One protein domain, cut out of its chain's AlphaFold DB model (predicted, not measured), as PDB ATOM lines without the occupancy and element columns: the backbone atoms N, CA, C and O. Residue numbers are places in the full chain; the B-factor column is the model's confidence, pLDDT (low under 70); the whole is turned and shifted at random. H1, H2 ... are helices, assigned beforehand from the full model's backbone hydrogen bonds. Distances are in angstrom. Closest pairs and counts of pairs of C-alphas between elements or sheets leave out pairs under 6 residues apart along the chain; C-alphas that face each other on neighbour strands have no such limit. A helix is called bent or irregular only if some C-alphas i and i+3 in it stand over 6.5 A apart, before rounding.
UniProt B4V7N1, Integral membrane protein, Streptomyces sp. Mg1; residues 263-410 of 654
ATOM      1  N   VAL A 263     173.315 224.335 380.868       78.94
ATOM      2  CA  VAL A 263     172.732 225.442 380.087       78.94
ATOM      3  C   VAL A 263     173.811 226.197 379.305       78.94
ATOM      4  O   VAL A 263     173.623 226.486 378.122       78.94
ATOM      5  N   GLU A 264     174.967 226.468 379.915       82.62
ATOM      6  CA  GLU A 264     176.069 227.154 379.235       82.62
ATOM      7  C   GLU A 264     176.677 226.288 378.118       82.62
ATOM      8  O   GLU A 264     176.937 226.781 377.018       82.62
ATOM      9  N   SER A 265     176.851 224.981 378.350       86.88
ATOM     10  CA  SER A 265     177.316 224.057 377.306       86.88
ATOM     11  C   SER A 265     176.300 223.901 376.167       86.88
ATOM     12  O   SER A 265     176.717 223.868 375.009       86.88
ATOM     13  N   MET A 266     174.989 223.919 376.440       88.81
ATOM     14  CA  MET A 266     173.952 223.979 375.399       88.81
ATOM     15  C   MET A 266     174.018 225.275 374.576       88.81
ATOM     16  O   MET A 266     173.941 225.216 373.350       88.81
ATOM     17  N   ALA A 267     174.212 226.435 375.212       87.56
ATOM     18  CA  ALA A 267     174.368 227.709 374.507       87.56
ATOM     19  C   ALA A 267     175.633 227.719 373.627       87.56
ATOM     20  O   ALA A 267     175.570 228.057 372.443       87.56
ATOM     21  N   ARG A 268     176.773 227.267 374.169       91.88
ATOM     22  CA  ARG A 268     178.032 227.097 373.422       91.88
ATOM     23  C   ARG A 268     177.864 226.133 372.242       91.88
ATOM     24  O   ARG A 268     178.307 226.449 371.141       91.88
ATOM     25  N   ALA A 269     177.184 225.001 372.436       94.12
ATOM     26  CA  ALA A 269     176.890 224.040 371.373       94.12
ATOM     27  C   ALA A 269     175.989 224.633 370.277       94.12
ATOM     28  O   ALA A 269     176.235 224.391 369.098       94.12
ATOM     29  N   ALA A 270     174.999 225.459 370.633       94.38
ATOM     30  CA  ALA A 270     174.165 226.161 369.660       94.38
ATOM     31  C   ALA A 270     174.984 227.163 368.825       94.38
ATOM     32  O   ALA A 270     174.904 227.135 367.596       94.38
ATOM     33  N   PHE A 271     175.826 227.993 369.451       96.19
ATOM     34  CA  PHE A 271     176.732 228.890 368.718       96.19
ATOM     35  C   PHE A 271     177.710 228.126 367.811       96.19
ATOM     36  O   PHE A 271     177.933 228.551 366.679       96.19
ATOM     37  N   LEU A 272     178.247 226.986 368.258       96.75
ATOM     38  CA  LEU A 272     179.124 226.135 367.445       96.75
ATOM     39  C   LEU A 272     178.388 225.468 366.273       96.75
ATOM     40  O   LEU A 272     178.950 225.391 365.186       96.75
ATOM     41  N   ALA A 273     177.139 225.031 366.454       96.81
ATOM     42  CA  ALA A 273     176.340 224.434 365.385       96.81
ATOM     43  C   ALA A 273     175.939 225.478 364.328       96.81
ATOM     44  O   ALA A 273     176.292 225.345 363.158       96.81
ATOM     45  N   TRP A 274     175.263 226.558 364.738       97.88
ATOM     46  CA  TRP A 274     174.816 227.612 363.820       97.88
ATOM     47  C   TRP A 274     176.001 228.358 363.183       97.88
ATOM     48  O   TRP A 274     175.979 228.641 361.984       97.88
ATOM     49  N   GLY A 275     177.064 228.618 363.953       97.75
ATOM     50  CA  GLY A 275     178.309 229.232 363.480       97.75
ATOM     51  C   GLY A 275     179.113 228.318 362.562       97.75
ATOM     52  O   GLY A 275     179.570 228.760 361.511       97.75
ATOM     53  N   GLY A 276     179.236 227.035 362.908       97.88
ATOM     54  CA  GLY A 276     179.892 226.026 362.079       97.88
ATOM     55  C   GLY A 276     179.202 225.861 360.727       97.88
ATOM     56  O   GLY A 276     179.869 225.914 359.698       97.88
ATOM     57  N   CYS A 277     177.868 225.764 360.703       97.31
ATOM     58  CA  CYS A 277     177.107 225.740 359.453       97.31
ATOM     59  C   CYS A 277     177.298 227.024 358.631       97.31
ATOM     60  O   CYS A 277     177.602 226.923 357.443       97.31
ATOM     61  N   LEU A 278     177.209 228.217 359.243       97.75
ATOM     62  CA  LEU A 278     177.459 229.482 358.537       97.75
ATOM     63  C   LEU A 278     178.856 229.510 357.894       97.75
ATOM     64  O   LEU A 278     178.989 229.878 356.727       97.75
ATOM     65  N   LEU A 279     179.886 229.113 358.647       97.12
ATOM     66  CA  LEU A 279     181.274 229.096 358.184       97.12
ATOM     67  C   LEU A 279     181.487 228.075 357.063       97.12
ATOM     68  O   LEU A 279     182.111 228.412 356.063       97.12
ATOM     69  N   ILE A 280     180.940 226.861 357.182       96.69
ATOM     70  CA  ILE A 280     181.062 225.811 356.159       96.69
ATOM     71  C   ILE A 280     180.338 226.223 354.871       96.69
ATOM     72  O   ILE A 280     180.931 226.158 353.796       96.69
ATOM     73  N   THR A 281     179.090 226.696 354.948       94.88
ATOM     74  CA  THR A 281     178.342 227.141 353.759       94.88
ATOM     75  C   THR A 281     178.985 228.379 353.119       94.88
ATOM     76  O   THR A 281     179.116 228.437 351.897       94.88
ATOM     77  N   GLY A 282     179.458 229.337 353.924       94.12
ATOM     78  CA  GLY A 282     180.207 230.507 353.451       94.12
ATOM     79  C   GLY A 282     181.528 230.142 352.767       94.12
ATOM     80  O   GLY A 282     181.853 230.703 351.720       94.12
ATOM     81  N   LEU A 283     182.262 229.164 353.307       94.88
ATOM     82  CA  LEU A 283     183.486 228.626 352.711       94.88
ATOM     83  C   LEU A 283     183.193 227.938 351.371       94.88
ATOM     84  O   LEU A 283     183.863 228.235 350.387       94.88
ATOM     85  N   ILE A 284     182.159 227.092 351.298       92.44
ATOM     86  CA  ILE A 284     181.729 226.442 350.048       92.44
ATOM     87  C   ILE A 284     181.419 227.497 348.979       92.44
ATOM     88  O   ILE A 284     181.971 227.430 347.882       92.44
ATOM     89  N   PHE A 285     180.620 228.521 349.304       90.94
ATOM     90  CA  PHE A 285     180.343 229.622 348.374       90.94
ATOM     91  C   PHE A 285     181.580 230.469 348.023       90.94
ATOM     92  O   PHE A 285     181.641 230.991 346.915       90.94
ATOM     93  N   SER A 286     182.588 230.569 348.896       89.81
ATOM     94  CA  SER A 286     183.845 231.280 348.599       89.81
ATOM     95  C   SER A 286     184.740 230.546 347.590       89.81
ATOM     96  O   SER A 286     185.533 231.186 346.905       89.81
ATOM     97  N   TYR A 287     184.620 229.217 347.484       90.00
ATOM     98  CA  TYR A 287     185.372 228.399 346.523       90.00
ATOM     99  C   TYR A 287     184.561 228.019 345.274       90.00
ATOM    100  O   TYR A 287     185.151 227.601 344.278       90.00
ATOM    101  N   MET A 288     183.233 228.171 345.293       84.25
ATOM    102  CA  MET A 288     182.330 227.770 344.209       84.25
ATOM    103  C   MET A 288     182.680 228.447 342.870       84.25
ATOM    104  O   MET A 288     182.783 229.666 342.785       84.25
ATOM    105  N   GLN A 289     182.854 227.638 341.819       75.12
ATOM    106  CA  GLN A 289     183.198 228.077 340.458       75.12
ATOM    107  C   GLN A 289     182.066 227.772 339.465       75.12
ATOM    108  O   GLN A 289     181.159 226.992 339.758       75.12
ATOM    109  N   GLY A 290     182.144 228.347 338.262       73.75
ATOM    110  CA  GLY A 290     181.165 228.131 337.194       73.75
ATOM    111  C   GLY A 290     179.975 229.089 337.286       73.75
ATOM    112  O   GLY A 290     180.151 230.269 337.579       73.75
ATOM    113  N   ILE A 291     178.764 228.596 337.006       68.69
ATOM    114  CA  ILE A 291     177.549 229.424 336.878       68.69
ATOM    115  C   ILE A 291     176.936 229.749 338.257       68.69
ATOM    116  O   ILE A 291     175.803 229.385 338.581       68.69
ATOM    117  N   PHE A 292     177.714 230.430 339.099       74.06
ATOM    118  CA  PHE A 292     177.247 230.971 340.374       74.06
ATOM    119  C   PHE A 292     176.209 232.081 340.146       74.06
ATOM    120  O   PHE A 292     176.418 232.978 339.332       74.06
ATOM    121  N   HIS A 293     175.114 232.047 340.907       75.94
ATOM    122  CA  HIS A 293     174.106 233.103 340.945       75.94
ATOM    123  C   HIS A 293     174.017 233.676 342.366       75.94
ATOM    124  O   HIS A 293     173.963 232.927 343.341       75.94
ATOM    125  N   GLU A 294     173.955 235.003 342.496       78.25
ATOM    126  CA  GLU A 294     174.020 235.691 343.798       78.25
ATOM    127  C   GLU A 294     172.936 235.246 344.790       78.25
ATOM    128  O   GLU A 294     173.185 235.187 345.997       78.25
ATOM    129  N   TYR A 295     171.753 234.865 344.294       81.00
ATOM    130  CA  TYR A 295     170.643 234.405 345.127       81.00
ATOM    131  C   TYR A 295     170.955 233.117 345.910       81.00
ATOM    132  O   TYR A 295     170.312 232.878 346.928       81.00
ATOM    133  N   TYR A 296     171.963 232.317 345.527       86.56
ATOM    134  CA  TYR A 296     172.397 231.159 346.326       86.56
ATOM    135  C   TYR A 296     172.842 231.560 347.744       86.56
ATOM    136  O   TYR A 296     172.657 230.792 348.690       86.56
ATOM    137  N   THR A 297     173.335 232.792 347.929       89.19
ATOM    138  CA  THR A 297     173.718 233.324 349.250       89.19
ATOM    139  C   THR A 297     172.555 233.399 350.246       89.19
ATOM    140  O   THR A 297     172.805 233.433 351.451       89.19
ATOM    141  N   VAL A 298     171.293 233.322 349.794       89.75
ATOM    142  CA  VAL A 298     170.114 233.246 350.676       89.75
ATOM    143  C   VAL A 298     170.165 232.039 351.622       89.75
ATOM    144  O   VAL A 298     169.621 232.101 352.722       89.75
ATOM    145  N   ALA A 299     170.890 230.972 351.261       92.69
ATOM    146  CA  ALA A 299     171.106 229.816 352.130       92.69
ATOM    147  C   ALA A 299     171.864 230.160 353.431       92.69
ATOM    148  O   ALA A 299     171.770 229.415 354.403       92.69
ATOM    149  N   LEU A 300     172.575 231.295 353.487       95.25
ATOM    150  CA  LEU A 300     173.226 231.788 354.708       95.25
ATOM    151  C   LEU A 300     172.229 232.420 355.698       95.25
ATOM    152  O   LEU A 300     172.498 232.460 356.899       95.25
ATOM    153  N   ALA A 301     171.076 232.902 355.214       94.75
ATOM    154  CA  ALA A 301     170.110 233.676 355.994       94.75
ATOM    155  C   ALA A 301     169.628 233.007 357.301       94.75
ATOM    156  O   ALA A 301     169.646 233.699 358.321       94.75
ATOM    157  N   PRO A 302     169.237 231.711 357.356       96.50
ATOM    158  CA  PRO A 302     168.814 231.090 358.614       96.50
ATOM    159  C   PRO A 302     169.944 231.025 359.651       96.50
ATOM    160  O   PRO A 302     169.698 231.269 360.831       96.50
ATOM    161  N   PHE A 303     171.187 230.765 359.225       97.19
ATOM    162  CA  PHE A 303     172.328 230.717 360.142       97.19
ATOM    163  C   PHE A 303     172.679 232.113 360.677       97.19
ATOM    164  O   PHE A 303     172.882 232.273 361.881       97.19
ATOM    165  N   VAL A 304     172.660 233.142 359.817       96.06
ATOM    166  CA  VAL A 304     172.816 234.546 360.239       96.06
ATOM    167  C   VAL A 304     171.705 234.951 361.212       96.06
ATOM    168  O   VAL A 304     172.000 235.512 362.262       96.06
ATOM    169  N   ALA A 305     170.441 234.636 360.912       95.94
ATOM    170  CA  ALA A 305     169.304 234.988 361.763       95.94
ATOM    171  C   ALA A 305     169.396 234.346 363.158       95.94
ATOM    172  O   ALA A 305     169.185 235.032 364.160       95.94
ATOM    173  N   ALA A 306     169.771 233.065 363.239       96.69
ATOM    174  CA  ALA A 306     169.978 232.375 364.511       96.69
ATOM    175  C   ALA A 306     171.118 233.005 365.331       96.69
ATOM    176  O   ALA A 306     170.945 233.291 366.515       96.69
ATOM    177  N   LEU A 307     172.269 233.274 364.705       96.81
ATOM    178  CA  LEU A 307     173.436 233.855 365.379       96.81
ATOM    179  C   LEU A 307     173.202 235.302 365.828       96.81
ATOM    180  O   LEU A 307     173.607 235.661 366.931       96.81
ATOM    181  N   VAL A 308     172.513 236.114 365.021       95.38
ATOM    182  CA  VAL A 308     172.105 237.475 365.403       95.38
ATOM    183  C   VAL A 308     171.098 237.425 366.552       95.38
ATOM    184  O   VAL A 308     171.273 238.150 367.526       95.38
ATOM    185  N   GLY A 309     170.094 236.544 366.497       95.25
ATOM    186  CA  GLY A 309     169.108 236.386 367.569       95.25
ATOM    187  C   GLY A 309     169.737 235.977 368.905       95.25
ATOM    188  O   GLY A 309     169.540 236.656 369.912       95.25
ATOM    189  N   MET A 310     170.549 234.913 368.911       95.38
ATOM    190  CA  MET A 310     171.260 234.452 370.111       95.38
ATOM    191  C   MET A 310     172.280 235.488 370.608       95.38
ATOM    192  O   MET A 310     172.354 235.756 371.805       95.38
ATOM    193  N   GLY A 311     173.051 236.098 369.701       94.94
ATOM    194  CA  GLY A 311     174.065 237.096 370.042       94.94
ATOM    195  C   GLY A 311     173.468 238.363 370.651       94.94
ATOM    196  O   GLY A 311     173.958 238.839 371.672       94.94
ATOM    197  N   VAL A 312     172.372 238.880 370.083       94.69
ATOM    198  CA  VAL A 312     171.648 240.032 370.641       94.69
ATOM    199  C   VAL A 312     171.026 239.687 371.992       94.69
ATOM    200  O   VAL A 312     171.113 240.513 372.894       94.69
ATOM    201  N   ALA A 313     170.463 238.486 372.175       94.44
ATOM    202  CA  ALA A 313     169.924 238.064 373.469       94.44
ATOM    203  C   ALA A 313     171.007 238.059 374.566       94.44
ATOM    204  O   ALA A 313     170.859 238.760 375.565       94.44
ATOM    205  N   VAL A 314     172.135 237.374 374.338       93.38
ATOM    206  CA  VAL A 314     173.247 237.291 375.305       93.38
ATOM    207  C   VAL A 314     173.856 238.668 375.594       93.38
ATOM    208  O   VAL A 314     174.038 239.034 376.753       93.38
ATOM    209  N   LEU A 315     174.135 239.475 374.562       94.06
ATOM    210  CA  LEU A 315     174.690 240.825 374.741       94.06
ATOM    211  C   LEU A 315     173.704 241.791 375.409       94.06
ATOM    212  O   LEU A 315     174.130 242.740 376.071       94.06
ATOM    213  N   TRP A 316     172.396 241.572 375.244       94.50
ATOM    214  CA  TRP A 316     171.373 242.334 375.944       94.50
ATOM    215  C   TRP A 316     171.254 241.901 377.402       94.50
ATOM    216  O   TRP A 316     171.183 242.765 378.267       94.50
ATOM    217  N   GLU A 317     171.271 240.611 377.723       92.75
ATOM    218  CA  GLU A 317     171.236 240.137 379.114       92.75
ATOM    219  C   GLU A 317     172.465 240.634 379.892       92.75
ATOM    220  O   GLU A 317     172.310 241.364 380.875       92.75
ATOM    221  N   GLU A 318     173.668 240.415 379.356       92.44
ATOM    222  CA  GLU A 318     174.945 240.817 379.964       92.44
ATOM    223  C   GLU A 318     175.289 242.312 379.825       92.44
ATOM    224  O   GLU A 318     176.363 242.755 380.239       92.44
ATOM    225  N   ARG A 319     174.378 243.145 379.297       91.38
ATOM    226  CA  ARG A 319     174.605 244.581 379.017       91.38
ATOM    227  C   ARG A 319     175.077 245.423 380.209       91.38
ATOM    228  O   ARG A 319     175.503 246.554 380.000       91.38
ATOM    229  N   GLY A 320     174.996 244.923 381.443       88.00
ATOM    230  CA  GLY A 320     175.620 245.567 382.602       88.00
ATOM    231  C   GLY A 320     177.149 245.633 382.490       88.00
ATOM    232  O   GLY A 320     177.743 246.649 382.856       88.00
ATOM    233  N   GLY A 321     177.779 244.599 381.924       92.00
ATOM    234  CA  GLY A 321     179.225 244.495 381.745       92.00
ATOM    235  C   GLY A 321     179.781 245.432 380.669       92.00
ATOM    236  O   GLY A 321     179.147 245.689 379.640       92.00
ATOM    237  N   LEU A 322     181.003 245.936 380.892       91.88
ATOM    238  CA  LEU A 322     181.675 246.855 379.966       91.88
ATOM    239  C   LEU A 322     181.830 246.233 378.570       91.88
ATOM    240  O   LEU A 322     181.414 246.844 377.587       91.88
ATOM    241  N   ALA A 323     182.351 245.003 378.510       94.94
ATOM    242  CA  ALA A 323     182.563 244.260 377.271       94.94
ATOM    243  C   ALA A 323     181.262 244.072 376.474       94.94
ATOM    244  O   ALA A 323     181.203 244.479 375.320       94.94
ATOM    245  N   ALA A 324     180.198 243.549 377.094       93.81
ATOM    246  CA  ALA A 324     178.928 243.296 376.412       93.81
ATOM    247  C   ALA A 324     178.330 244.564 375.779       93.81
ATOM    248  O   ALA A 324     177.901 244.529 374.627       93.81
ATOM    249  N   SER A 325     178.357 245.712 376.473       93.19
ATOM    250  CA  SER A 325     177.888 246.970 375.869       93.19
ATOM    251  C   SER A 325     178.803 247.505 374.779       93.19
ATOM    252  O   SER A 325     178.294 248.078 373.821       93.19
ATOM    253  N   LEU A 326     180.126 247.372 374.926       96.25
ATOM    254  CA  LEU A 326     181.064 247.787 373.882       96.25
ATOM    255  C   LEU A 326     180.840 246.951 372.621       96.25
ATOM    256  O   LEU A 326     180.694 247.532 371.553       96.25
ATOM    257  N   THR A 327     180.691 245.629 372.749       96.31
ATOM    258  CA  THR A 327     180.334 244.739 371.637       96.31
ATOM    259  C   THR A 327     178.985 245.123 371.030       96.31
ATOM    260  O   THR A 327     178.928 245.383 369.836       96.31
ATOM    261  N   LEU A 328     177.915 245.249 371.828       94.69
ATOM    262  CA  LEU A 328     176.579 245.621 371.341       94.69
ATOM    263  C   LEU A 328     176.597 246.953 370.567       94.69
ATOM    264  O   LEU A 328     176.040 247.057 369.476       94.69
ATOM    265  N   SER A 329     177.278 247.963 371.113       96.56
ATOM    266  CA  SER A 329     177.372 249.300 370.513       96.56
ATOM    267  C   SER A 329     178.243 249.293 369.255       96.56
ATOM    268  O   SER A 329     177.860 249.875 368.243       96.56
ATOM    269  N   ALA A 330     179.381 248.591 369.282       97.44
ATOM    270  CA  ALA A 330     180.258 248.431 368.128       97.44
ATOM    271  C   ALA A 330     179.570 247.657 366.995       97.44
ATOM    272  O   ALA A 330     179.681 248.065 365.844       97.44
ATOM    273  N   THR A 331     178.805 246.602 367.298       96.38
ATOM    274  CA  THR A 331     178.000 245.878 366.304       96.38
ATOM    275  C   THR A 331     176.976 246.802 365.650       96.38
ATOM    276  O   THR A 331     176.937 246.863 364.425       96.38
ATOM    277  N   VAL A 332     176.206 247.582 366.421       97.12
ATOM    278  CA  VAL A 332     175.225 248.533 365.856       97.12
ATOM    279  C   VAL A 332     175.905 249.607 364.993       97.12
ATOM    280  O   VAL A 332     175.444 249.875 363.882       97.12
ATOM    281  N   ALA A 333     177.031 250.171 365.444       98.19
ATOM    282  CA  ALA A 333     177.809 251.137 364.666       98.19
ATOM    283  C   ALA A 333     178.366 250.531 363.362       98.19
ATOM    284  O   ALA A 333     178.285 251.156 362.304       98.19
ATOM    285  N   LEU A 334     178.890 249.301 363.417       97.81
ATOM    286  CA  LEU A 334     179.465 248.605 362.267       97.81
ATOM    287  C   LEU A 334     178.385 248.190 361.256       97.81
ATOM    288  O   LEU A 334     178.593 248.335 360.053       97.81
ATOM    289  N   THR A 335     177.208 247.753 361.722       96.44
ATOM    290  CA  THR A 335     176.030 247.519 360.873       96.44
ATOM    291  C   THR A 335     175.582 248.810 360.189       96.44
ATOM    292  O   THR A 335     175.370 248.804 358.980       96.44
ATOM    293  N   ALA A 336     175.495 249.930 360.912       97.81
ATOM    294  CA  ALA A 336     175.099 251.217 360.339       97.81
ATOM    295  C   ALA A 336     176.101 251.736 359.293       97.81
ATOM    296  O   ALA A 336     175.701 252.172 358.211       97.81
ATOM    297  N   TRP A 337     177.403 251.622 359.577       97.81
ATOM    298  CA  TRP A 337     178.477 251.914 358.626       97.81
ATOM    299  C   TRP A 337     178.400 251.030 357.377       97.81
ATOM    300  O   TRP A 337     178.464 251.529 356.253       97.81
ATOM    301  N   TRP A 338     178.205 249.720 357.547       96.88
ATOM    302  CA  TRP A 338     178.103 248.795 356.421       96.88
ATOM    303  C   TRP A 338     176.850 249.049 355.576       96.88
ATOM    304  O   TRP A 338     176.938 249.067 354.350       96.88
ATOM    305  N   SER A 339     175.707 249.345 356.198       94.38
ATOM    306  CA  SER A 339     174.490 249.753 355.491       94.38
ATOM    307  C   SER A 339     174.663 251.077 354.741       94.38
ATOM    308  O   SER A 339     174.185 251.188 353.614       94.38
ATOM    309  N   TYR A 340     175.402 252.051 355.289       95.06
ATOM    310  CA  TYR A 340     175.797 253.265 354.559       95.06
ATOM    311  C   TYR A 340     176.653 252.941 353.322       95.06
ATOM    312  O   TYR A 340     176.377 253.456 352.237       95.06
ATOM    313  N   VAL A 341     177.644 252.049 353.458       94.44
ATOM    314  CA  VAL A 341     178.496 251.594 352.344       94.44
ATOM    315  C   VAL A 341     177.688 250.844 351.281       94.44
ATOM    316  O   VAL A 341     177.920 251.059 350.096       94.44
ATOM    317  N   LEU A 342     176.746 249.978 351.669       90.88
ATOM    318  CA  LEU A 342     175.907 249.220 350.733       90.88
ATOM    319  C   LEU A 342     174.913 250.121 349.990       90.88
ATOM    320  O   LEU A 342     174.865 250.071 348.762       90.88
ATOM    321  N   LEU A 343     174.182 250.984 350.706       91.44
ATOM    322  CA  LEU A 343     173.276 251.969 350.100       91.44
ATOM    323  C   LEU A 343     174.035 252.933 349.173       91.44
ATOM    324  O   LEU A 343     173.530 253.300 348.119       91.44
ATOM    325  N   GLY A 344     175.277 253.289 349.520       89.94
ATOM    326  CA  GLY A 344     176.153 254.116 348.688       89.94
ATOM    327  C   GLY A 344     176.553 253.506 347.337       89.94
ATOM    328  O   GLY A 344     177.026 254.250 346.481       89.94
ATOM    329  N   ARG A 345     176.360 252.195 347.109       88.94
ATOM    330  CA  ARG A 345     176.629 251.549 345.804       88.94
ATOM    331  C   ARG A 345     175.508 251.776 344.791       88.94
ATOM    332  O   ARG A 345     175.770 251.780 343.593       88.94
ATOM    333  N   ALA A 346     174.276 251.978 345.254       84.75
ATOM    334  CA  ALA A 346     173.143 252.308 344.399       84.75
ATOM    335  C   ALA A 346     173.120 253.826 344.143       84.75
ATOM    336  O   ALA A 346     172.429 254.585 344.822       84.75
ATOM    337  N   SER A 347     173.928 254.287 343.185       76.62
ATOM    338  CA  SER A 347     174.049 255.710 342.855       76.62
ATOM    339  C   SER A 347     172.687 256.334 342.513       76.62
ATOM    340  O   SER A 347     171.933 255.834 341.686       76.62
ATOM    341  N   GLY A 348     172.350 257.431 343.198       81.81
ATOM    342  CA  GLY A 348     171.063 258.125 343.057       81.81
ATOM    343  C   GLY A 348     169.875 257.493 343.800       81.81
ATOM    344  O   GLY A 348     168.853 258.158 343.955       81.81
ATOM    345  N   TYR A 349     169.984 256.267 344.322       87.31
ATOM    346  CA  TYR A 349     168.897 255.631 345.071       87.31
ATOM    347  C   TYR A 349     168.819 256.160 346.508       87.31
ATOM    348  O   TYR A 349     169.726 255.932 347.308       87.31
ATOM    349  N   LEU A 350     167.724 256.864 346.832       91.94
ATOM    350  CA  LEU A 350     167.429 257.432 348.159       91.94
ATOM    351  C   LEU A 350     168.685 258.013 348.857       91.94
ATOM    352  O   LEU A 350     169.045 257.573 349.950       91.94
ATOM    353  N   PRO A 351     169.386 258.998 348.257       90.69
ATOM    354  CA  PRO A 351     170.748 259.374 348.657       90.69
ATOM    355  C   PRO A 351     170.860 259.972 350.069       90.69
ATOM    356  O   PRO A 351     171.965 260.051 350.608       90.69
ATOM    357  N   TRP A 352     169.731 260.358 350.675       95.06
ATOM    358  CA  TRP A 352     169.608 260.753 352.079       95.06
ATOM    359  C   TRP A 352     169.609 259.549 353.038       95.06
ATOM    360  O   TRP A 352     170.199 259.628 354.114       95.06
ATOM    361  N   LEU A 353     169.021 258.411 352.642       95.75
ATOM    362  CA  LEU A 353     168.767 257.257 353.512       95.75
ATOM    363  C   LEU A 353     170.059 256.680 354.092       95.75
ATOM    364  O   LEU A 353     170.105 256.355 355.274       95.75
ATOM    365  N   ARG A 354     171.134 256.620 353.293       95.12
ATOM    366  CA  ARG A 354     172.456 256.170 353.762       95.12
ATOM    367  C   ARG A 354     172.983 257.025 354.919       95.12
ATOM    368  O   ARG A 354     173.525 256.482 355.876       95.12
ATOM    369  N   TRP A 355     172.790 258.344 354.858       97.19
ATOM    370  CA  TRP A 355     173.218 259.276 355.901       97.19
ATOM    371  C   TRP A 355     172.312 259.200 357.129       97.19
ATOM    372  O   TRP A 355     172.815 259.182 358.249       97.19
ATOM    373  N   THR A 356     170.995 259.073 356.938       97.56
ATOM    374  CA  THR A 356     170.038 258.867 358.034       97.56
ATOM    375  C   THR A 356     170.313 257.565 358.786       97.56
ATOM    376  O   THR A 356     170.340 257.580 360.012       97.56
ATOM    377  N   VAL A 357     170.581 256.459 358.081       97.75
ATOM    378  CA  VAL A 357     170.959 255.167 358.683       97.75
ATOM    379  C   VAL A 357     172.278 255.276 359.446       97.75
ATOM    380  O   VAL A 357     172.355 254.803 360.579       97.75
ATOM    381  N   LEU A 358     173.289 255.941 358.874       98.25
ATOM    382  CA  LEU A 358     174.571 256.158 359.545       98.25
ATOM    383  C   LEU A 358     174.405 256.969 360.838       98.25
ATOM    384  O   LEU A 358     174.833 256.526 361.901       98.25
ATOM    385  N   ALA A 359     173.743 258.126 360.762       98.38
ATOM    386  CA  ALA A 359     173.535 259.007 361.906       98.38
ATOM    387  C   ALA A 359     172.678 258.342 362.995       98.38
ATOM    388  O   ALA A 359     173.079 258.313 364.157       98.38
ATOM    389  N   ALA A 360     171.538 257.745 362.629       98.44
ATOM    390  CA  ALA A 360     170.664 257.043 363.569       98.44
ATOM    391  C   ALA A 360     171.369 255.852 364.233       98.44
ATOM    392  O   ALA A 360     171.242 255.659 365.440       98.44
ATOM    393  N   GLY A 361     172.153 255.079 363.476       98.44
ATOM    394  CA  GLY A 361     172.898 253.937 363.999       98.44
ATOM    395  C   GLY A 361     174.067 254.321 364.909       98.44
ATOM    396  O   GLY A 361     174.266 253.684 365.941       98.44
ATOM    397  N   LEU A 362     174.802 255.395 364.600       98.56
ATOM    398  CA  LEU A 362     175.852 255.916 365.485       98.56
ATOM    399  C   LEU A 362     175.267 256.530 366.768       98.56
ATOM    400  O   LEU A 362     175.790 256.286 367.855       98.56
ATOM    401  N   LEU A 363     174.141 257.248 366.673       98.50
ATOM    402  CA  LEU A 363     173.399 257.743 367.839       98.50
ATOM    403  C   LEU A 363     172.830 256.595 368.686       98.50
ATOM    404  O   LEU A 363     172.877 256.662 369.914       98.50
ATOM    405  N   ALA A 364     172.349 255.518 368.059       98.25
ATOM    406  CA  ALA A 364     171.925 254.303 368.750       98.25
ATOM    407  C   ALA A 364     173.098 253.619 369.469       98.25
ATOM    408  O   ALA A 364     172.982 253.302 370.648       98.25
ATOM    409  N   ALA A 365     174.248 253.451 368.811       98.06
ATOM    410  CA  ALA A 365     175.450 252.891 369.429       98.06
ATOM    411  C   ALA A 365     175.916 253.717 370.643       98.06
ATOM    412  O   ALA A 365     176.142 253.164 371.721       98.06
ATOM    413  N   ALA A 366     175.983 255.045 370.510       97.75
ATOM    414  CA  ALA A 366     176.306 255.936 371.623       97.75
ATOM    415  C   ALA A 366     175.263 255.844 372.753       97.75
ATOM    416  O   ALA A 366     175.624 255.710 373.921       97.75
ATOM    417  N   GLY A 367     173.969 255.847 372.420       96.31
ATOM    418  CA  GLY A 367     172.872 255.733 373.384       96.31
ATOM    419  C   GLY A 367     172.824 254.389 374.118       96.31
ATOM    420  O   GLY A 367     172.460 254.358 375.293       96.31
ATOM    421  N   LEU A 368     173.241 253.293 373.478       95.69
ATOM    422  CA  LEU A 368     173.379 251.977 374.108       95.69
ATOM    423  C   LEU A 368     174.530 251.967 375.121       95.69
ATOM    424  O   LEU A 368     174.318 251.563 376.264       95.69
ATOM    425  N   LEU A 369     175.710 252.469 374.739       95.06
ATOM    426  CA  LEU A 369     176.873 252.554 375.629       95.06
ATOM    427  C   LEU A 369     176.630 253.505 376.811       95.06
ATOM    428  O   LEU A 369     176.931 253.168 377.956       95.06
ATOM    429  N   ILE A 370     176.060 254.684 376.555       94.50
ATOM    430  CA  ILE A 370     175.738 255.671 377.593       94.50
ATOM    431  C   ILE A 370     174.602 255.146 378.483       94.50
ATOM    432  O   ILE A 370     174.707 255.207 379.706       94.50
ATOM    433  N   GLY A 371     173.543 254.576 377.901       91.56
ATOM    434  CA  GLY A 371     172.388 254.042 378.627       91.56
ATOM    435  C   GLY A 371     172.712 252.855 379.536       91.56
ATOM    436  O   GLY A 371     172.125 252.747 380.612       91.56
ATOM    437  N   SER A 372     173.669 251.999 379.156       89.88
ATOM    438  CA  SER A 372     174.125 250.870 379.983       89.88
ATOM    439  C   SER A 372     175.172 251.242 381.044       89.88
ATOM    440  O   SER A 372     175.355 250.498 382.009       89.88
ATOM    441  N   ARG A 373     175.849 252.391 380.902       89.19
ATOM    442  CA  ARG A 373     176.720 252.976 381.940       89.19
ATOM    443  C   ARG A 373     175.993 253.951 382.869       89.19
ATOM    444  O   ARG A 373     176.482 254.219 383.966       89.19
ATOM    445  N   TRP A 374     174.837 254.476 382.467       85.88
ATOM    446  CA  TRP A 374     174.044 255.395 383.282       85.88
ATOM    447  C   TRP A 374     173.619 254.740 384.601       85.88
ATOM    448  O   TRP A 374     173.231 253.572 384.609       85.88
ATOM    449  N   ARG A 375     173.648 255.514 385.702       81.38
ATOM    450  CA  ARG A 375     173.338 255.102 387.092       81.38
ATOM    451  C   ARG A 375     172.394 253.878 387.155       81.38
ATOM    452  O   ARG A 375     171.202 254.046 386.853       81.38
ATOM    453  N   PRO A 376     172.893 252.678 387.524       76.81
ATOM    454  CA  PRO A 376     172.114 251.442 387.476       76.81
ATOM    455  C   PRO A 376     170.776 251.542 388.215       76.81
ATOM    456  O   PRO A 376     170.677 252.155 389.276       76.81
ATOM    457  N   GLY A 377     169.722 250.976 387.622       75.19
ATOM    458  CA  GLY A 377     168.354 251.053 388.148       75.19
ATOM    459  C   GLY A 377     167.633 252.396 387.934       75.19
ATOM    460  O   GLY A 377     166.451 252.507 388.261       75.19
ATOM    461  N   SER A 378     168.283 253.420 387.365       89.19
ATOM    462  CA  SER A 378     167.612 254.691 387.067       89.19
ATOM    463  C   SER A 378     166.613 254.582 385.905       89.19
ATOM    464  O   SER A 378     166.879 253.976 384.863       89.19
ATOM    465  N   ARG A 379     165.458 255.248 386.053       89.44
ATOM    466  CA  ARG A 379     164.426 255.321 384.999       89.44
ATOM    467  C   ARG A 379     164.949 255.981 383.716       89.44
ATOM    468  O   ARG A 379     164.523 255.602 382.630       89.44
ATOM    469  N   THR A 380     165.863 256.945 383.838       89.81
ATOM    470  CA  THR A 380     166.469 257.660 382.703       89.81
ATOM    471  C   THR A 380     167.381 256.751 381.883       89.81
ATOM    472  O   THR A 380     167.184 256.660 380.676       89.81
ATOM    473  N   GLY A 381     168.298 256.012 382.525       88.06
ATOM    474  CA  GLY A 381     169.170 255.053 381.836       88.06
ATOM    475  C   GLY A 381     168.376 253.961 381.116       88.06
ATOM    476  O   GLY A 381     168.603 253.706 379.938       88.06
ATOM    477  N   GLY A 382     167.358 253.397 381.779       89.00
ATOM    478  CA  GLY A 382     166.467 252.404 381.165       89.00
ATOM    479  C   GLY A 382     165.693 252.933 379.949       89.00
ATOM    480  O   GLY A 382     165.588 252.236 378.943       89.00
ATOM    481  N   ARG A 383     165.188 254.175 380.002       92.69
ATOM    482  CA  ARG A 383     164.519 254.826 378.858       92.69
ATOM    483  C   ARG A 383     165.484 255.111 377.707       92.69
ATOM    484  O   ARG A 383     165.134 254.831 376.565       92.69
ATOM    485  N   LEU A 384     166.680 255.625 378.003       92.88
ATOM    486  CA  LEU A 384     167.716 255.897 377.002       92.88
ATOM    487  C   LEU A 384     168.144 254.610 376.287       92.88
ATOM    488  O   LEU A 384     168.149 254.570 375.063       92.88
ATOM    489  N   LEU A 385     168.413 253.544 377.045       92.50
ATOM    490  CA  LEU A 385     168.781 252.233 376.513       92.50
ATOM    491  C   LEU A 385     167.691 251.653 375.591       92.50
ATOM    492  O   LEU A 385     168.003 251.173 374.505       92.50
ATOM    493  N   LEU A 386     166.415 251.707 375.997       94.00
ATOM    494  CA  LEU A 386     165.299 251.212 375.179       94.00
ATOM    495  C   LEU A 386     165.082 252.055 373.914       94.00
ATOM    496  O   LEU A 386     164.858 251.495 372.843       94.00
ATOM    497  N   GLY A 387     165.191 253.384 374.015       97.12
ATOM    498  CA  GLY A 387     165.114 254.283 372.860       97.12
ATOM    499  C   GLY A 387     166.262 254.058 371.871       97.12
ATOM    500  O   GLY A 387     166.029 253.968 370.669       97.12
ATOM    501  N   ALA A 388     167.485 253.882 372.376       96.88
ATOM    502  CA  ALA A 388     168.661 253.577 371.569       96.88
ATOM    503  C   ALA A 388     168.566 252.196 370.895       96.88
ATOM    504  O   ALA A 388     168.903 252.068 369.721       96.88
ATOM    505  N   ALA A 389     168.038 251.181 371.588       95.88
ATOM    506  CA  ALA A 389     167.772 249.869 371.000       95.88
ATOM    507  C   ALA A 389     166.733 249.945 369.865       95.88
ATOM    508  O   ALA A 389     166.972 249.417 368.779       95.88
ATOM    509  N   ALA A 390     165.616 250.651 370.078       97.69
ATOM    510  CA  ALA A 390     164.593 250.852 369.052       97.69
ATOM    511  C   ALA A 390     165.134 251.625 367.833       97.69
ATOM    512  O   ALA A 390     164.883 251.231 366.693       97.69
ATOM    513  N   LEU A 391     165.932 252.675 368.064       98.31
ATOM    514  CA  LEU A 391     166.598 253.443 367.009       98.31
ATOM    515  C   LEU A 391     167.602 252.584 366.221       98.31
ATOM    516  O   LEU A 391     167.632 252.656 364.995       98.31
ATOM    517  N   GLY A 392     168.381 251.740 366.906       97.31
ATOM    518  CA  GLY A 392     169.349 250.834 366.284       97.31
ATOM    519  C   GLY A 392     168.689 249.767 365.408       97.31
ATOM    520  O   GLY A 392     169.125 249.549 364.279       97.31
ATOM    521  N   VAL A 393     167.593 249.161 365.881       96.38
ATOM    522  CA  VAL A 393     166.777 248.224 365.083       96.38
ATOM    523  C   VAL A 393     166.169 248.931 363.868       96.38
ATOM    524  O   VAL A 393     166.249 248.407 362.757       96.38
ATOM    525  N   GLY A 394     165.629 250.142 364.042       97.81
ATOM    526  CA  GLY A 394     165.109 250.953 362.938       97.81
ATOM    527  C   GLY A 394     166.172 251.267 361.880       97.81
ATOM    528  O   GLY A 394     165.946 251.034 360.694       97.81
ATOM    529  N   ALA A 395     167.355 251.724 362.299       97.31
ATOM    530  CA  ALA A 395     168.471 252.032 361.404       97.31
ATOM    531  C   ALA A 395     168.971 250.792 360.640       97.31
ATOM    532  O   ALA A 395     169.180 250.860 359.429       97.31
ATOM    533  N   ALA A 396     169.113 249.649 361.321       95.44
ATOM    534  CA  ALA A 396     169.555 248.398 360.705       95.44
ATOM    535  C   ALA A 396     168.555 247.856 359.664       95.44
ATOM    536  O   ALA A 396     168.972 247.325 358.634       95.44
ATOM    537  N   LEU A 397     167.247 248.009 359.905       96.25
ATOM    538  CA  LEU A 397     166.196 247.497 359.019       96.25
ATOM    539  C   LEU A 397     165.804 248.455 357.883       96.25
ATOM    540  O   LEU A 397     165.314 247.985 356.859       96.25
ATOM    541  N   ALA A 398     166.034 249.768 358.007       95.88
ATOM    542  CA  ALA A 398     165.570 250.753 357.022       95.88
ATOM    543  C   ALA A 398     166.138 250.541 355.602       95.88
ATOM    544  O   ALA A 398     165.405 250.671 354.622       95.88
ATOM    545  N   GLY A 399     167.419 250.170 355.479       93.19
ATOM    546  CA  GLY A 399     168.041 249.843 354.186       93.19
ATOM    547  C   GLY A 399     167.419 248.601 353.521       93.19
ATOM    548  O   GLY A 399     166.887 248.716 352.414       93.19
ATOM    549  N   PRO A 400     167.420 247.431 354.191       92.56
ATOM    550  CA  PRO A 400     166.733 246.228 353.717       92.56
ATOM    551  C   PRO A 400     165.241 246.432 353.416       92.56
ATOM    552  O   PRO A 400     164.742 245.898 352.429       92.56
ATOM    553  N   PHE A 401     164.531 247.233 354.218       93.62
ATOM    554  CA  PHE A 401     163.119 247.550 353.996       93.62
ATOM    555  C   PHE A 401     162.900 248.353 352.706       93.62
ATOM    556  O   PHE A 401     162.039 247.989 351.906       93.62
ATOM    557  N   ALA A 402     163.718 249.377 352.443       92.50
ATOM    558  CA  ALA A 402     163.664 250.122 351.184       92.50
ATOM    559  C   ALA A 402     163.949 249.214 349.970       92.50
ATOM    560  O   ALA A 402     163.199 249.224 348.992       92.50
ATOM    561  N   TYR A 403     164.970 248.351 350.064       90.62
ATOM    562  CA  TYR A 403     165.284 247.368 349.019       90.62
ATOM    563  C   TYR A 403     164.133 246.371 348.801       90.62
ATOM    564  O   TYR A 403     163.849 246.010 347.659       90.62
ATOM    565  N   CYS A 404     163.438 245.959 349.867       91.12
ATOM    566  CA  CYS A 404     162.247 245.115 349.789       91.12
ATOM    567  C   CYS A 404     161.117 245.808 349.013       91.12
ATOM    568  O   CYS A 404     160.633 245.243 348.035       91.12
ATOM    569  N   LEU A 405     160.772 247.057 349.360       91.00
ATOM    570  CA  LEU A 405     159.752 247.838 348.644       91.00
ATOM    571  C   LEU A 405     160.075 247.964 347.148       91.00
ATOM    572  O   LEU A 405     159.233 247.647 346.313       91.00
ATOM    573  N   THR A 406     161.315 248.321 346.799       88.75
ATOM    574  CA  THR A 406     161.758 248.363 345.395       88.75
ATOM    575  C   THR A 406     161.669 246.999 344.706       88.75
ATOM    576  O   THR A 406     161.413 246.946 343.511       88.75
ATOM    577  N   THR A 407     161.850 245.888 345.424       88.12
ATOM    578  CA  THR A 407     161.742 244.535 344.845       88.12
ATOM    579  C   THR A 407     160.288 244.115 344.614       88.12
ATOM    580  O   THR A 407     160.026 243.402 343.651       88.12
ATOM    581  N   VAL A 408     159.348 244.578 345.444       89.56
ATOM    582  CA  VAL A 408     157.900 244.353 345.267       89.56
ATOM    583  C   VAL A 408     157.333 245.193 344.116       89.56
ATOM    584  O   VAL A 408     156.480 244.709 343.377       89.56
ATOM    585  N   ASP A 409     157.822 246.423 343.942       86.75
ATOM    586  CA  ASP A 409     157.319 247.387 342.950       86.75
ATOM    587  C   ASP A 409     157.933 247.208 341.540       86.75
ATOM    588  O   ASP A 409     157.362 247.638 340.540       86.75
ATOM    589  N   SER A 410     159.090 246.538 341.419       78.94
ATOM    590  CA  SER A 410     159.794 246.346 340.137       78.94
ATOM    591  C   SER A 410     159.699 244.912 339.595       78.94
ATOM    592  O   SER A 410     160.251 243.981 340.189       78.94
TER     593      SER A 410
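AT A GLANCE: This is residues 263 to 410 of the 654 residues of the protein "Integral membrane protein" of Streptomyces sp. Mg1 (UniProt B4V7N1). A flat, all-helix body in two parts: the hairpin of H1 and H2 meets, through one end of H2, the up-and-down bundle of H3, H4 and H5a, in which H5a packs on H4 and also touches H3, while H5b turns off, residues 404 to 410 sticking out. The printed part has 148 residues with five named helices, all helix in class, only just loose, close to compact, radius of gyration of the C-alphas 17.7 A, spanning 57 by 45 by 22 A.

HOW THE PARTS SIT: H1, residues 263 to 287, touches H2, residues 294 to 317; closest C-alphas Trp 274 and Phe 303, 5.4 A. H2, only just irregular with C-alphas 299 and 302 7.0 A apart, touches H3, residues 322 to 343, with residues 312 to 316 alone; closest C-alphas Leu 315 and Ala 324, 5.2 A. H3 touches H4, residues 353 to 373, opposite ways at 3 degrees, a shallow tilt; closest C-alphas Ser 329 and Ala 365, 4.2 A. H5, residues 379 to 409, one helix by hydrogen bonds, is bent, C-alphas 396 and 399 6.8 A apart; arms H5a, to 396, and H5b, from 399, stand at a steep tilt of 42 degrees. H4 touches H5a; closest C-alphas Ala 364 and Ala 388, 4.4 A. Every O i to N i+4 pair inside H1, H3, H4, H5a and H5b is within hydrogen-bond range; in H2 it is 14 of 20.

IN THESE COORDINATES: H1, 36.0 A long, begins at C-alpha 263 (172.732, 225.442, 380.087); H5b ends at C-alpha 409 (157.319, 247.387, 342.950).

THE WHOLE: The printed part has no cut and no long link; Ile 291 is under 70 in pLDDT.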